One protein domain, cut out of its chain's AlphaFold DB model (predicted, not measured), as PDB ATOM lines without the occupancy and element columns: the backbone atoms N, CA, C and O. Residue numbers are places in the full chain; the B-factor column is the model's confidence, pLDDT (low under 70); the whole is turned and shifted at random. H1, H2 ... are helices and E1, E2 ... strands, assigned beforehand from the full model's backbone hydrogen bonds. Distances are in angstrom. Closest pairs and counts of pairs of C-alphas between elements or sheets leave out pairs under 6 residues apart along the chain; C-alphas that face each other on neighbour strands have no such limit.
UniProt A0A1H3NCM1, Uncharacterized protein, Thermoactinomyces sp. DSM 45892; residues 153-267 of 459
ATOM      1  N   ASP A 153      24.204-193.955  27.136       66.62
ATOM      2  CA  ASP A 153      25.517-193.391  26.804       66.62
ATOM      3  C   ASP A 153      25.742-191.981  27.366       66.62
ATOM      4  O   ASP A 153      26.864-191.630  27.737       66.62
ATOM      5  N   LEU A 154      24.682-191.169  27.445       67.25
ATOM      6  CA  LEU A 154      24.766-189.769  27.859       67.25
ATOM      7  C   LEU A 154      25.219-189.644  29.315       67.25
ATOM      8  O   LEU A 154      26.122-188.880  29.640       67.25
ATOM      9  N   LEU A 155      24.596-190.424  30.193       62.69
ATOM     10  CA  LEU A 155      24.810-190.347  31.636       62.69
ATOM     11  C   LEU A 155      26.003-191.172  32.126       62.69
ATOM     12  O   LEU A 155      26.445-190.965  33.253       62.69
ATOM     13  N   GLN A 156      26.520-192.092  31.308       68.94
ATOM     14  CA  GLN A 156      27.760-192.814  31.605       68.94
ATOM     15  C   GLN A 156      29.010-192.018  31.224       68.94
ATOM     16  O   GLN A 156      30.024-192.132  31.904       68.94
ATOM     17  N   LYS A 157      28.955-191.232  30.141       74.44
ATOM     18  CA  LYS A 157      30.140-190.558  29.582       74.44
ATOM     19  C   LYS A 157      30.262-189.091  29.998       74.44
ATOM     20  O   LYS A 157      31.347-188.526  29.912       74.44
ATOM     21  N   VAL A 158      29.178-188.468  30.470       78.06
ATOM     22  CA  VAL A 158      29.188-187.086  30.978       78.06
ATOM     23  C   VAL A 158      29.187-187.089  32.506       78.06
ATOM     24  O   VAL A 158      28.138-187.122  33.142       78.06
ATOM     25  N   GLU A 159      30.377-187.022  33.107       74.00
ATOM     26  CA  GLU A 159      30.546-187.038  34.573       74.00
ATOM     27  C   GLU A 159      30.240-185.689  35.252       74.00
ATOM     28  O   GLU A 159      30.029-185.614  36.462       74.00
ATOM     29  N   ASN A 160      30.230-184.591  34.493       84.00
ATOM     30  CA  ASN A 160      30.070-183.249  35.045       84.00
ATOM     31  C   ASN A 160      28.588-182.887  35.249       84.00
ATOM     32  O   ASN A 160      27.833-182.779  34.282       84.00
ATOM     33  N   ASP A 161      28.207-182.618  36.502       79.62
ATOM     34  CA  ASP A 161      26.831-182.282  36.891       79.62
ATOM     35  C   ASP A 161      26.271-181.037  36.181       79.62
ATOM     36  O   ASP A 161      25.086-181.034  35.852       79.62
ATOM     37  N   GLU A 162      27.088-180.010  35.914       84.25
ATOM     38  CA  GLU A 162      26.645-178.785  35.229       84.25
ATOM     39  C   GLU A 162      26.426-179.006  33.733       84.25
ATOM     40  O   GLU A 162      25.483-178.465  33.158       84.25
ATOM     41  N   ALA A 163      27.302-179.783  33.090       86.56
ATOM     42  CA  ALA A 163      27.143-180.162  31.691       86.56
ATOM     43  C   ALA A 163      25.908-181.043  31.520       86.56
ATOM     44  O   ALA A 163      25.133-180.846  30.591       86.56
ATOM     45  N   LEU A 164      25.683-181.969  32.448       83.44
ATOM     46  CA  LEU A 164      24.497-182.804  32.441       83.44
ATOM     47  C   LEU A 164      23.219-181.984  32.685       83.44
ATOM     48  O   LEU A 164      22.264-182.151  31.937       83.44
ATOM     49  N   ASP A 165      23.206-181.069  33.665       82.88
ATOM     50  CA  ASP A 165      22.085-180.136  33.886       82.88
ATOM     51  C   ASP A 165      21.779-179.337  32.607       82.88
ATOM     52  O   ASP A 165      20.621-179.205  32.213       82.88
ATOM     53  N   PHE A 166      22.820-178.844  31.927       88.00
ATOM     54  CA  PHE A 166      22.680-178.117  30.670       88.00
ATOM     55  C   PHE A 166      22.038-178.980  29.575       88.00
ATOM     56  O   PHE A 166      21.048-178.571  28.973       88.00
ATOM     57  N   LEU A 167      22.563-180.183  29.337       87.56
ATOM     58  CA  LEU A 167      22.059-181.084  28.297       87.56
ATOM     59  C   LEU A 167      20.622-181.526  28.583       87.56
ATOM     60  O   LEU A 167      19.807-181.554  27.670       87.56
ATOM     61  N   MET A 168      20.282-181.817  29.838       82.81
ATOM     62  CA  MET A 168      18.925-182.219  30.222       82.81
ATOM     63  C   MET A 168      17.884-181.120  29.966       82.81
ATOM     64  O   MET A 168      16.723-181.425  29.703       82.81
ATOM     65  N   ASP A 169      18.293-179.853  30.024       86.25
ATOM     66  CA  ASP A 169      17.438-178.695  29.742       86.25
ATOM     67  C   ASP A 169      17.389-178.326  28.244       86.25
ATOM     68  O   ASP A 169      16.405-177.749  27.786       86.25
ATOM     69  N   HIS A 170      18.429-178.667  27.472       90.31
ATOM     70  CA  HIS A 170      18.576-178.254  26.065       90.31
ATOM     71  C   HIS A 170      18.301-179.357  25.046       90.31
ATOM     72  O   HIS A 170      18.118-179.061  23.864       90.31
ATOM     73  N   LEU A 171      18.275-180.617  25.469       89.31
ATOM     74  CA  LEU A 171      17.983-181.760  24.615       89.31
ATOM     75  C   LEU A 171      16.563-182.253  24.838       89.31
ATOM     76  O   LEU A 171      16.020-182.139  25.934       89.31
ATOM     77  N   GLY A 172      16.008-182.850  23.794       88.31
ATOM     78  CA  GLY A 172      14.739-183.555  23.791       88.31
ATOM     79  C   GLY A 172      14.790-184.736  22.832       88.31
ATOM     80  O   GLY A 172      15.861-185.151  22.371       88.31
ATOM     81  N   HIS A 173      13.624-185.286  22.524       86.12
ATOM     82  CA  HIS A 173      13.500-186.460  21.673       86.12
ATOM     83  C   HIS A 173      12.404-186.261  20.626       86.12
ATOM     84  O   HIS A 173      11.300-185.829  20.949       86.12
ATOM     85  N   ARG A 174      12.698-186.621  19.375       84.75
ATOM     86  CA  ARG A 174      11.742-186.617  18.261       84.75
ATOM     87  C   ARG A 174      12.051-187.803  17.353       84.75
ATOM     88  O   ARG A 174      13.212-188.067  17.062       84.75
ATOM     89  N   ASN A 175      11.024-188.549  16.949       81.62
ATOM     90  CA  ASN A 175      11.142-189.662  15.994       81.62
ATOM     91  C   ASN A 175      12.225-190.711  16.333       81.62
ATOM     92  O   ASN A 175      12.911-191.216  15.448       81.62
ATOM     93  N   GLY A 176      12.418-191.039  17.615       78.75
ATOM     94  CA  GLY A 176      13.438-192.021  18.020       78.75
ATOM     95  C   GLY A 176      14.866-191.466  18.095       78.75
ATOM     96  O   GLY A 176      15.795-192.228  18.346       78.75
ATOM     97  N   GLN A 177      15.068-190.168  17.844       84.62
ATOM     98  CA  GLN A 177      16.383-189.529  17.803       84.62
ATOM     99  C   GLN A 177      16.455-188.332  18.761       84.62
ATOM    100  O   GLN A 177      15.472-187.631  19.013       84.62
ATOM    101  N   ILE A 178      17.655-188.069  19.282       88.00
ATOM    102  CA  ILE A 178      17.907-186.898  20.124       88.00
ATOM    103  C   ILE A 178      18.002-185.648  19.274       88.00
ATOM    104  O   ILE A 178      18.608-185.638  18.204       88.00
ATOM    105  N   CYS A 179      17.399-184.582  19.773       91.25
ATOM    106  CA  CYS A 179      17.373-183.283  19.128       91.25
ATOM    107  C   CYS A 179      17.481-182.166  20.165       91.25
ATOM    108  O   CYS A 179      17.399-182.400  21.370       91.25
ATOM    109  N   LEU A 180      17.710-180.945  19.693       92.88
ATOM    110  CA  LEU A 180      17.661-179.764  20.539       92.88
ATOM    111  C   LEU A 180      16.203-179.449  20.899       92.88
ATOM    112  O   LEU A 180      15.392-179.200  20.013       92.88
ATOM    113  N   ALA A 181      15.901-179.418  22.196       91.44
ATOM    114  CA  ALA A 181      14.677-178.832  22.745       91.44
ATOM    115  C   ALA A 181      14.817-177.311  22.907       91.44
ATOM    116  O   ALA A 181      13.843-176.576  22.766       91.44
ATOM    117  N   LYS A 182      16.046-176.822  23.137       91.94
ATOM    118  CA  LYS A 182      16.367-175.390  23.186       91.94
ATOM    119  C   LYS A 182      17.523-175.035  22.263       91.94
ATOM    120  O   LYS A 182      18.480-175.794  22.100       91.94
ATOM    121  N   ARG A 183      17.435-173.853  21.662       92.75
ATOM    122  CA  ARG A 183      18.498-173.209  20.895       92.75
ATOM    123  C   ARG A 183      19.709-172.986  21.794       92.75
ATOM    124  O   ARG A 183      19.592-172.669  22.975       92.75
ATOM    125  N   LEU A 184      20.879-173.152  21.200       94.81
ATOM    126  CA  LEU A 184      22.158-172.843  21.828       94.81
ATOM    127  C   LEU A 184      22.581-171.428  21.418       94.81
ATOM    128  O   LEU A 184      21.995-170.848  20.502       94.81
ATOM    129  N   ASP A 185      23.640-170.899  22.034       94.69
ATOM    130  CA  ASP A 185      24.324-169.690  21.546       94.69
ATOM    131  C   ASP A 185      24.457-169.723  20.009       94.69
ATOM    132  O   ASP A 185      24.914-170.717  19.435       94.69
ATOM    133  N   TYR A 186      24.063-168.640  19.332       91.25
ATOM    134  CA  TYR A 186      23.913-168.616  17.871       91.25
ATOM    135  C   TYR A 186      25.190-169.061  17.141       91.25
ATOM    136  O   TYR A 186      25.173-169.933  16.260       91.25
ATOM    137  N   ASN A 187      26.333-168.497  17.544       91.75
ATOM    138  CA  ASN A 187      27.627-168.814  16.947       91.75
ATOM    139  C   ASN A 187      28.063-170.243  17.273       91.75
ATOM    140  O   ASN A 187      28.647-170.929  16.427       91.75
ATOM    141  N   TRP A 188      27.756-170.717  18.481       95.50
ATOM    142  CA  TRP A 188      27.987-172.100  18.864       95.50
ATOM    143  C   TRP A 188      27.202-173.082  18.016       95.50
ATOM    144  O   TRP A 188      27.800-173.984  17.434       95.50
ATOM    145  N   GLN A 189      25.892-172.883  17.885       94.94
ATOM    146  CA  GLN A 189      25.024-173.783  17.141       94.94
ATOM    147  C   GLN A 189      25.462-173.872  15.673       94.94
ATOM    148  O   GLN A 189      25.511-174.958  15.094       94.94
ATOM    149  N   ARG A 190      25.868-172.746  15.064       92.56
ATOM    150  CA  ARG A 190      26.462-172.743  13.716       92.56
ATOM    151  C   ARG A 190      27.764-173.538  13.646       92.56
ATOM    152  O   ARG A 190      27.984-174.244  12.665       92.56
ATOM    153  N   ASN A 191      28.625-173.429  14.653       94.69
ATOM    154  CA  ASN A 191      29.874-174.187  14.717       94.69
ATOM    155  C   ASN A 191      29.611-175.697  14.852       94.69
ATOM    156  O   ASN A 191      30.199-176.482  14.112       94.69
ATOM    157  N   LEU A 192      28.672-176.093  15.717       96.06
ATOM    158  CA  LEU A 192      28.261-177.489  15.881       96.06
ATOM    159  C   LEU A 192      27.676-178.068  14.585       96.06
ATOM    160  O   LEU A 192      28.026-179.189  14.222       96.06
ATOM    161  N   LYS A 193      26.878-177.283  13.840       95.00
ATOM    162  CA  LYS A 193      26.396-177.657  12.498       95.00
ATOM    163  C   LYS A 193      27.544-177.907  11.523       95.00
ATOM    164  O   LYS A 193      27.580-178.940  10.869       95.00
ATOM    165  N   LYS A 194      28.514-176.986  11.451       94.75
ATOM    166  CA  LYS A 194      29.694-177.132  10.575       94.75
ATOM    167  C   LYS A 194      30.525-178.376  10.901       94.75
ATOM    168  O   LYS A 194      31.121-178.951  10.001       94.75
ATOM    169  N   LYS A 195      30.571-178.774  12.174       95.12
ATOM    170  CA  LYS A 195      31.270-179.980  12.643       95.12
ATOM    171  C   LYS A 195      30.472-181.273  12.447       95.12
ATOM    172  O   LYS A 195      30.987-182.332  12.775       95.12
ATOM    173  N   GLY A 196      29.223-181.200  11.982       94.81
ATOM    174  CA  GLY A 196      28.336-182.362  11.882       94.81
ATOM    175  C   GLY A 196      27.866-182.916  13.233       94.81
ATOM    176  O   GLY A 196      27.269-183.985  13.270       94.81
ATOM    177  N   ILE A 197      28.105-182.198  14.339       95.44
ATOM    178  CA  ILE A 197      27.676-182.606  15.689       95.44
ATOM    179  C   ILE A 197      26.153-182.492  15.825       95.44
ATOM    180  O   ILE A 197      25.525-183.286  16.523       95.44
ATOM    181  N   ILE A 198      25.558-181.514  15.138       96.25
ATOM    182  CA  ILE A 198      24.109-181.385  14.993       96.25
ATOM    183  C   ILE A 198      23.742-181.231  13.517       96.25
ATOM    184  O   ILE A 198      24.459-180.574  12.760       96.25
ATOM    185  N   ILE A 199      22.609-181.799  13.120       94.75
ATOM    186  CA  ILE A 199      22.104-181.789  11.745       94.75
ATOM    187  C   ILE A 199      20.692-181.209  11.752       94.75
ATOM    188  O   ILE A 199      19.825-181.681  12.483       94.75
ATOM    189  N   LEU A 200      20.461-180.178  10.937       92.50
ATOM    190  CA  LEU A 200      19.118-179.655  10.697       92.50
ATOM    191  C   LEU A 200      18.398-180.578   9.711       92.50
ATOM    192  O   LEU A 200      18.915-180.823   8.623       92.50
ATOM    193  N   LYS A 201      17.208-181.043  10.083       90.62
ATOM    194  CA  LYS A 201      16.251-181.658   9.164       90.62
ATOM    195  C   LYS A 201      14.972-180.832   9.148       90.62
ATOM    196  O   LYS A 201      14.564-180.291  10.178       90.62
ATOM    197  N   GLU A 202      14.383-180.742   7.968       87.38
ATOM    198  CA  GLU A 202      13.094-180.111   7.727       87.38
ATOM    199  C   GLU A 202      12.087-181.227   7.459       87.38
ATOM    200  O   GLU A 202      12.307-182.066   6.586       87.38
ATOM    201  N   GLU A 203      11.047-181.291   8.281       83.19
ATOM    202  CA  GLU A 203       9.997-182.311   8.229       83.19
ATOM    203  C   GLU A 203       8.647-181.599   8.140       83.19
ATOM    204  O   GLU A 203       8.483-180.540   8.742       83.19
ATOM    205  N   ASP A 204       7.680-182.148   7.412       81.00
ATOM    206  CA  ASP A 204       6.326-181.586   7.407       81.00
ATOM    207  C   ASP A 204       5.658-181.833   8.766       81.00
ATOM    208  O   ASP A 204       5.803-182.908   9.360       81.00
ATOM    209  N   ASP A 205       4.947-180.832   9.284       77.81
ATOM    210  CA  ASP A 205       4.186-180.973  10.519       77.81
ATOM    211  C   ASP A 205       3.034-181.977  10.287       77.81
ATOM    212  O   ASP A 205       2.253-181.821   9.343       77.81
ATOM    213  N   PRO A 206       2.926-183.039  11.111       72.50
ATOM    214  CA  PRO A 206       1.915-184.075  10.923       72.50
ATOM    215  C   PRO A 206       0.478-183.574  11.145       72.50
ATOM    216  O   PRO A 206      -0.458-184.222  10.674       72.50
ATOM    217  N   GLU A 207       0.292-182.446  11.837       78.62
ATOM    218  CA  GLU A 207      -1.012-181.818  12.080       78.62
ATOM    219  C   GLU A 207      -1.288-180.646  11.120       78.62
ATOM    220  O   GLU A 207      -2.452-180.346  10.842       78.62
ATOM    221  N   ASP A 208      -0.246-180.022  10.560       79.44
ATOM    222  CA  ASP A 208      -0.361-178.907   9.614       79.44
ATOM    223  C   ASP A 208       0.596-179.036   8.417       79.44
ATOM    224  O   ASP A 208       1.748-178.611   8.439       79.44
ATOM    225  N   LYS A 209       0.073-179.528   7.291       76.00
ATOM    226  CA  LYS A 209       0.826-179.706   6.035       76.00
ATOM    227  C   LYS A 209       1.453-178.429   5.447       76.00
ATOM    228  O   LYS A 209       2.204-178.530   4.482       76.00
ATOM    229  N   TRP A 210       1.097-177.241   5.939       76.88
ATOM    230  CA  TRP A 210       1.690-175.971   5.502       76.88
ATOM    231  C   TRP A 210       2.826-175.498   6.411       76.88
ATOM    232  O   TRP A 210       3.445-174.468   6.140       76.88
ATOM    233  N   LYS A 211       3.114-176.246   7.478       78.25
ATOM    234  CA  LYS A 211       4.128-175.921   8.468       78.25
ATOM    235  C   LYS A 211       5.288-176.904   8.370       78.25
ATOM    236  O   LYS A 211       5.118-178.113   8.474       78.25
ATOM    237  N   THR A 212       6.493-176.368   8.210       78.75
ATOM    238  CA  THR A 212       7.729-177.156   8.181       78.75
ATOM    239  C   THR A 212       8.426-177.093   9.538       78.75
ATOM    240  O   THR A 212       8.808-176.027  10.026       78.75
ATOM    241  N   LEU A 213       8.626-178.250  10.158       81.06
ATOM    242  CA  LEU A 213       9.344-178.426  11.410       81.06
ATOM    243  C   LEU A 213      10.854-178.488  11.164       81.06
ATOM    244  O   LEU A 213      11.396-179.468  10.659       81.06
ATOM    245  N   ARG A 214      11.556-177.437  11.596       85.56
ATOM    246  CA  ARG A 214      13.024-177.352  11.583       85.56
ATOM    247  C   ARG A 214      13.616-177.956  12.856       85.56
ATOM    248  O   ARG A 214      13.775-177.266  13.865       85.56
ATOM    249  N   THR A 215      13.985-179.233  12.805       88.69
ATOM    250  CA  THR A 215      14.530-179.969  13.956       88.69
ATOM    251  C   THR A 215      16.046-180.109  13.849       88.69
ATOM    252  O   THR A 215      16.568-180.610  12.855       88.69
ATOM    253  N   HIS A 216      16.779-179.695  14.886       94.12
ATOM    254  CA  HIS A 216      18.223-179.931  14.974       94.12
ATOM    255  C   HIS A 216      18.489-181.239  15.723       94.12
ATOM    256  O   HIS A 216      18.495-181.259  16.953       94.12
ATOM    257  N   TYR A 217      18.713-182.322  14.984       92.88
ATOM    258  CA  TYR A 217      19.087-183.620  15.537       92.88
ATOM    259  C   TYR A 217      20.540-183.610  16.011       92.88
ATOM    260  O   TYR A 217      21.410-183.034  15.357       92.88
ATOM    261  N   VAL A 218      20.807-184.234  17.156       92.69
ATOM    262  CA  VAL A 218      22.131-184.298  17.775       92.69
ATOM    263  C   VAL A 218      22.775-185.638  17.451       92.69
ATOM    264  O   VAL A 218      22.272-186.685  17.846       92.69
ATOM    265  N   MET A 219      23.902-185.586  16.745       92.19
ATOM    266  CA  MET A 219      24.664-186.763  16.323       92.19
ATOM    267  C   MET A 219      25.683-187.194  17.373       92.19
ATOM    268  O   MET A 219      25.966-188.379  17.507       92.19
ATOM    269  N   ASP A 220      26.224-186.232  18.123       90.62
ATOM    270  CA  ASP A 220      27.216-186.486  19.161       90.62
ATOM    271  C   ASP A 220      26.934-185.618  20.390       90.62
ATOM    272  O   ASP A 220      27.300-184.443  20.470       90.62
ATOM    273  N   VAL A 221      26.245-186.209  21.366       88.31
ATOM    274  CA  VAL A 221      25.891-185.508  22.602       88.31
ATOM    275  C   VAL A 221      27.121-185.256  23.482       88.31
ATOM    276  O   VAL A 221      27.194-184.236  24.171       88.31
ATOM    277  N   ILE A 222      28.113-186.149  23.435       88.06
ATOM    278  CA  ILE A 222      29.337-186.048  24.240       88.06
ATOM    279  C   ILE A 222      30.147-184.845  23.765       88.06
ATOM    280  O   ILE A 222      30.582-184.034  24.583       88.06
ATOM    281  N   ALA A 223      30.256-184.649  22.450       91.12
ATOM    282  CA  ALA A 223      30.919-183.480  21.887       91.12
ATOM    283  C   ALA A 223      30.264-182.161  22.333       91.12
ATOM    284  O   ALA A 223      30.979-181.191  22.600       91.12
ATOM    285  N   ILE A 224      28.929-182.109  22.464       92.94
ATOM    286  CA  ILE A 224      28.235-180.935  23.025       92.94
ATOM    287  C   ILE A 224      28.605-180.746  24.501       92.94
ATOM    288  O   ILE A 224      28.922-179.624  24.901       92.94
ATOM    289  N   ALA A 225      28.606-181.819  25.297       91.00
ATOM    290  CA  ALA A 225      28.953-181.782  26.718       91.00
ATOM    291  C   ALA A 225      30.367-181.229  26.959       91.00
ATOM    292  O   ALA A 225      30.570-180.333  27.782       91.00
ATOM    293  N   GLU A 226      31.350-181.729  26.213       91.31
ATOM    294  CA  GLU A 226      32.735-181.273  26.312       91.31
ATOM    295  C   GLU A 226      32.903-179.825  25.838       91.31
ATOM    296  O   GLU A 226      33.633-179.039  26.451       91.31
ATOM    297  N   ASP A 227      32.239-179.442  24.740       93.81
ATOM    298  CA  ASP A 227      32.337-178.079  24.217       93.81
ATOM    299  C   ASP A 227      31.656-177.068  25.143       93.81
ATOM    300  O   ASP A 227      32.188-175.974  25.341       93.81
ATOM    301  N   TYR A 228      30.554-177.457  25.791       94.12
ATOM    302  CA  TYR A 228      29.920-176.692  26.862       94.12
ATOM    303  C   TYR A 228      30.904-176.416  28.006       94.12
ATOM    304  O   TYR A 228      31.094-175.259  28.390       94.12
ATOM    305  N   GLN A 229      31.595-177.445  28.508       91.75
ATOM    306  CA  GLN A 229      32.581-177.282  29.583       91.75
ATOM    307  C   GLN A 229      33.730-176.352  29.171       91.75
ATOM    308  O   GLN A 229      34.107-175.443  29.920       91.75
ATOM    309  N   ARG A 230      34.272-176.529  27.955       92.81
ATOM    310  CA  ARG A 230      35.327-175.656  27.415       92.81
ATOM    311  C   ARG A 230      34.860-174.205  27.304       92.81
ATOM    312  O   ARG A 230      35.624-173.298  27.639       92.81
ATOM    313  N   ARG A 231      33.624-173.978  26.851       94.25
ATOM    314  CA  ARG A 231      33.013-172.645  26.741       94.25
ATOM    315  C   ARG A 231      32.823-171.992  28.098       94.25
ATOM    316  O   ARG A 231      33.274-170.863  28.271       94.25
ATOM    317  N   LYS A 232      32.256-172.712  29.070       91.50
ATOM    318  CA  LYS A 232      32.107-172.227  30.449       91.50
ATOM    319  C   LYS A 232      33.445-171.811  31.048       91.50
ATOM    320  O   LYS A 232      33.553-170.703  31.562       91.50
ATOM    321  N   LYS A 233      34.490-172.630  30.885       91.06
ATOM    322  CA  LYS A 233      35.848-172.304  31.355       91.06
ATOM    323  C   LYS A 233      36.421-171.028  30.721       91.06
ATOM    324  O   LYS A 233      37.236-170.357  31.341       91.06
ATOM    325  N   ARG A 234      36.013-170.696  29.492       93.12
ATOM    326  CA  ARG A 234      36.446-169.495  28.756       93.12
ATOM    327  C   ARG A 234      35.506-168.294  28.922       93.12
ATOM    328  O   ARG A 234      35.769-167.255  28.328       93.12
ATOM    329  N   GLY A 235      34.422-168.425  29.689       90.69
ATOM    330  CA  GLY A 235      33.410-167.374  29.837       90.69
ATOM    331  C   GLY A 235      32.590-167.122  28.567       90.69
ATOM    332  O   GLY A 235      32.031-166.043  28.396       90.69
ATOM    333  N   TYR A 236      32.532-168.090  27.652       92.81
ATOM    334  CA  TYR A 236      31.753-167.966  26.421       92.81
ATOM    335  C   TYR A 236      30.276-168.269  26.661       92.81
ATOM    336  O   TYR A 236      29.924-169.088  27.513       92.81
ATOM    337  N   ARG A 237      29.413-167.643  25.853       91.25
ATOM    338  CA  ARG A 237      27.970-167.896  25.862       91.25
ATOM    339  C   ARG A 237      27.665-169.332  25.450       91.25
ATOM    340  O   ARG A 237      28.346-169.916  24.599       91.25
ATOM    341  N   THR A 238      26.640-169.889  26.079       93.12
ATOM    342  CA  THR A 238      26.164-171.260  25.849       93.12
ATOM    343  C   THR A 238      24.679-171.290  25.513       93.12
ATOM    344  O   THR A 238      24.264-172.103  24.695       93.12
ATOM    345  N   GLU A 239      23.903-170.392  26.115       91.44
ATOM    346  CA  GLU A 239      22.457-170.285  25.936       91.44
ATOM    347  C   GLU A 239      22.129-169.304  24.801       91.44
ATOM    348  O   GLU A 239      22.921-168.406  24.493       91.44
ATOM    349  N   TYR A 240      20.989-169.528  24.150       91.38
ATOM    350  CA  TYR A 240      20.486-168.639  23.112       91.38
ATOM    351  C   TYR A 240      20.030-167.311  23.712       91.38
ATOM    352  O   TYR A 240      19.350-167.281  24.734       91.38
ATOM    353  N   ASP A 241      20.399-166.228  23.047       88.69
ATOM    354  CA  ASP A 241      20.039-164.869  23.417       88.69
ATOM    355  C   ASP A 241      19.778-164.109  22.115       88.69
ATOM    356  O   ASP A 241      20.698-163.910  21.313       88.69
ATOM    357  N   TYR A 242      18.510-163.756  21.895       84.44
ATOM    358  CA  TYR A 242      18.044-163.088  20.683       84.44
ATOM    359  C   TYR A 242      18.794-161.772  20.434       84.44
ATOM    360  O   TYR A 242      19.201-161.505  19.304       84.44
ATOM    361  N   GLU A 243      19.072-160.996  21.489       85.38
ATOM    362  CA  GLU A 243      19.739-159.689  21.386       85.38
ATOM    363  C   GLU A 243      21.185-159.800  20.882       85.38
ATOM    364  O   GLU A 243      21.778-158.825  20.424       85.38
ATOM    365  N   HIS A 244      21.764-160.998  20.953       84.69
ATOM    366  CA  HIS A 244      23.155-161.262  20.595       84.69
ATOM    367  C   HIS A 244      23.314-162.049  19.299       84.69
ATOM    368  O   HIS A 244      24.427-162.452  18.936       84.69
ATOM    369  N   VAL A 245      22.216-162.243  18.574       82.38
ATOM    370  CA  VAL A 245      22.261-162.700  17.192       82.38
ATOM    371  C   VAL A 245      22.791-161.550  16.321       82.38
ATOM    372  O   VAL A 245      22.288-160.432  16.417       82.38
ATOM    373  N   PRO A 246      23.814-161.776  15.471       80.69
ATOM    374  CA  PRO A 246      24.315-160.742  14.573       80.69
ATOM    375  C   PRO A 246      23.192-160.177  13.695       80.69
ATOM    376  O   PRO A 246      22.527-160.934  12.988       80.69
ATOM    377  N   GLN A 247      23.000-158.857  13.733       69.25
ATOM    378  CA  GLN A 247      22.083-158.167  12.832       69.25
ATOM    379  C   GLN A 247      22.814-157.829  11.532       69.25
ATOM    380  O   GLN A 247      23.651-156.930  11.477       69.25
ATOM    381  N   ASN A 248      22.532-158.593  10.482       66.44
ATOM    382  CA  ASN A 248      22.973-158.320   9.121       66.44
ATOM    383  C   ASN A 248      21.774-158.448   8.172       66.44
ATOM    384  O   ASN A 248      20.876-159.249   8.429       66.44
ATOM    385  N   ASP A 249      21.796-157.714   7.052       48.75
ATOM    386  CA  ASP A 249      20.670-157.569   6.105       48.75
ATOM    387  C   ASP A 249      20.086-158.898   5.581       48.75
ATOM    388  O   ASP A 249      18.931-158.962   5.172       48.75
ATOM    389  N   TRP A 250      20.857-159.988   5.637       53.25
ATOM    390  CA  TRP A 250      20.460-161.332   5.193       53.25
ATOM    391  C   TRP A 250      19.799-162.200   6.277       53.25
ATOM    392  O   TRP A 250      19.315-163.286   5.972       53.25
ATOM    393  N   VAL A 251      19.818-161.769   7.541       54.16
ATOM    394  CA  VAL A 251      19.380-162.562   8.708       54.16
ATOM    395  C   VAL A 251      18.090-161.993   9.324       54.16
ATOM    396  O   VAL A 251      17.453-162.659  10.126       54.16
ATOM    397  N   TYR A 252      17.655-160.797   8.916       50.56
ATOM    398  CA  TYR A 252      16.631-160.003   9.611       50.56
ATOM    399  C   TYR A 252      15.211-160.607   9.639       50.56
ATOM    400  O   TYR A 252      14.415-160.243  10.496       50.56
ATOM    401  N   TRP A 253      14.879-161.529   8.729       49.22
ATOM    402  CA  TRP A 253      13.491-161.967   8.512       49.22
ATOM    403  C   TRP A 253      13.111-163.314   9.145       49.22
ATOM    404  O   TRP A 253      11.953-163.702   9.039       49.22
ATOM    405  N   ASP A 254      14.041-164.037   9.785       66.00
ATOM    406  CA  ASP A 254      13.779-165.421  10.242       66.00
ATOM    407  C   ASP A 254      14.532-165.799  11.541       66.00
ATOM    408  O   ASP A 254      14.917-166.954  11.744       66.00
ATOM    409  N   ILE A 255      14.811-164.823  12.422       72.19
ATOM    410  CA  ILE A 255      15.427-165.070  13.740       72.19
ATOM    411  C   ILE A 255      14.316-165.316  14.772       72.19
ATOM    412  O   ILE A 255      13.565-164.391  15.072       72.19
ATOM    413  N   PRO A 256      14.226-166.513  15.377       80.12
ATOM    414  CA  PRO A 256      13.231-166.783  16.410       80.12
ATOM    415  C   PRO A 256      13.570-166.036  17.703       80.12
ATOM    416  O   PRO A 256      14.698-166.135  18.184       80.12
ATOM    417  N   GLU A 257      12.610-165.335  18.298       82.69
ATOM    418  CA  GLU A 257      12.786-164.719  19.626       82.69
ATOM    419  C   GLU A 257      12.901-165.783  20.726       82.69
ATOM    420  O   GLU A 257      13.692-165.669  21.662       82.69
ATOM    421  N   GLU A 258      12.150-166.871  20.578       86.06
ATOM    422  CA  GLU A 258      12.081-167.945  21.559       86.06
ATOM    423  C   GLU A 258      13.305-168.865  21.488       86.06
ATOM    424  O   GLU A 258      13.764-169.271  20.417       86.06
ATOM    425  N   ALA A 259      13.806-169.290  22.648       88.00
ATOM    426  CA  ALA A 259      14.850-170.308  22.714       88.00
ATOM    427  C   ALA A 259      14.304-171.723  22.452       88.00
ATOM    428  O   ALA A 259      15.048-172.574  21.980       88.00
ATOM    429  N   GLU A 260      13.029-171.998  22.721       88.81
ATOM    430  CA  GLU A 260      12.463-173.355  22.680       88.81
ATOM    431  C   GLU A 260      12.082-173.779  21.249       88.81
ATOM    432  O   GLU A 260      11.595-172.979  20.445       88.81
ATOM    433  N   TYR A 261      12.337-175.038  20.891       87.44
ATOM    434  CA  TYR A 261      11.840-175.608  19.641       87.44
ATOM    435  C   TYR A 261      10.423-176.133  19.837       87.44
ATOM    436  O   TYR A 261      10.134-176.868  20.780       87.44
ATOM    437  N   TRP A 262       9.542-175.780  18.907       82.25
ATOM    438  CA  TRP A 262       8.138-176.150  18.989       82.25
ATOM    439  C   TRP A 262       7.939-177.674  18.972       82.25
ATOM    440  O   TRP A 262       8.475-178.377  18.105       82.25
ATOM    441  N   GLY A 263       7.141-178.170  19.922       78.56
ATOM    442  CA  GLY A 263       6.757-179.580  20.031       78.56
ATOM    443  C   GLY A 263       7.904-180.522  20.410       78.56
ATOM    444  O   GLY A 263       7.880-181.687  20.008       78.56
ATOM    445  N   ILE A 264       8.943-180.020  21.086       84.69
ATOM    446  CA  ILE A 264      10.049-180.827  21.616       84.69
ATOM    447  C   ILE A 264      10.179-180.541  23.110       84.69
ATOM    448  O   ILE A 264      10.691-179.498  23.511       84.69
ATOM    449  N   ASP A 265       9.748-181.492  23.933       80.56
ATOM    450  CA  ASP A 265       9.937-181.401  25.376       80.56
ATOM    451  C   ASP A 265      11.400-181.656  25.754       80.56
ATOM    452  O   ASP A 265      12.069-182.539  25.201       80.56
ATOM    453  N   SER A 266      11.895-180.893  26.732       77.56
ATOM    454  CA  SER A 266      13.209-181.133  27.320       77.56
ATOM    455  C   SER A 266      13.249-182.469  28.061       77.56
ATOM    456  O   SER A 266      12.262-182.899  28.659       77.56
ATOM    457  N   LEU A 267      14.420-183.109  28.094       75.25
ATOM    458  CA  LEU A 267      14.632-184.353  28.846       75.25
ATOM    459  C   LEU A 267      14.390-184.177  30.356       75.25
ATOM    460  O   LEU A 267      14.060-185.142  31.045       75.25
TER     461      LEU A 267
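Overview. This is residues 153 to 267 of the 459 residues of an uncharacterized protein of Thermoactinomyces sp. DSM 45892 (UniProt A0A1H3NCM1). Two strand hairpins cross each other, the short E1 and E2 over the longer E3 and E4, with E2 passing close by E4; H3 sits by the end of the longer hairpin where E3 begins, and H1, H2 and H4 form a small helical cluster, H2 and H4 meeting at a steep angle. A long stretch with no named element, residues 234 to 267, leaves H4, swings out into a loop whose residues 248 to 254 stick out, and folds back toward E1. The printed part has 115 residues with four named helices and four named strands, in the order H1 H2 E1 E2 H3 E3 E4 H4; each hairpin is an antiparallel sheet of two strands, and the class is mixed, helices and strands. The whole is compact, with a radius of gyration of the C-alphas of 14.4 A, and spans 42 by 35 by 22 A.

Along the chain. Find C-alpha 153 at (25.517, -193.391, 26.804); there H1 begins, residues 153 to 157. H2 follows at residues 161 to 170, 14.2 A from first to last C-alpha, and E1, residues 171 to 174, comes directly after it. E2 is residues 177 to 180, and H3, residues 186 to 194, measures 12.6 A. Look for C-alpha 198 at (24.109, -181.385, 14.993), where E3 starts; it runs to residue 204, 19.3 A. E4, residues 212 to 218, measures 18.7 A, and H4, residues 221 to 233, also 18.7 A, ending at C-alpha 233, (35.848, -172.304, 31.355).

Arrangement. H1 and H4 only just touch, with 3 pairs of C-alphas within 8 A, the closest being Leu 154 and Val 221 at 6.9 A. H2 touches residues 225 to 229 of H4, with the C-alphas of Ala 163 and Ala 225 closest at 5.5 A, at a steep tilt of 62 degrees, opposite ways. In the hairpin E1 and E2, look at N 172 and O 179, within hydrogen-bond range at 2.8 A. The closest C-alphas of E2 and E4 are those of Cys 179 and Tyr 217, 4.0 A apart. In the hairpin E3 and E4, find N 213 and O 203 within hydrogen-bond range at 2.7 A. The closest C-alphas of H3 and E3 are those of Leu 192 and Ile 198, at 5.8 A. H3 and H4 are close but not clearly touching, with the C-alphas of Leu 192 and Ile 224 at 7.9 A. In H1, H2, H3 and H4 every O i to N i+4 pair is within hydrogen-bond range.

Size, cuts and confidence. The C-alphas farthest apart, those of Gln 156 and Asp 249, are 44.1 A apart. The printed part has no cut, and no link between named elements is long. The mean pLDDT of the printed part is 84.5; look for values under 70 at residues 153 to 156 and 247 to 254.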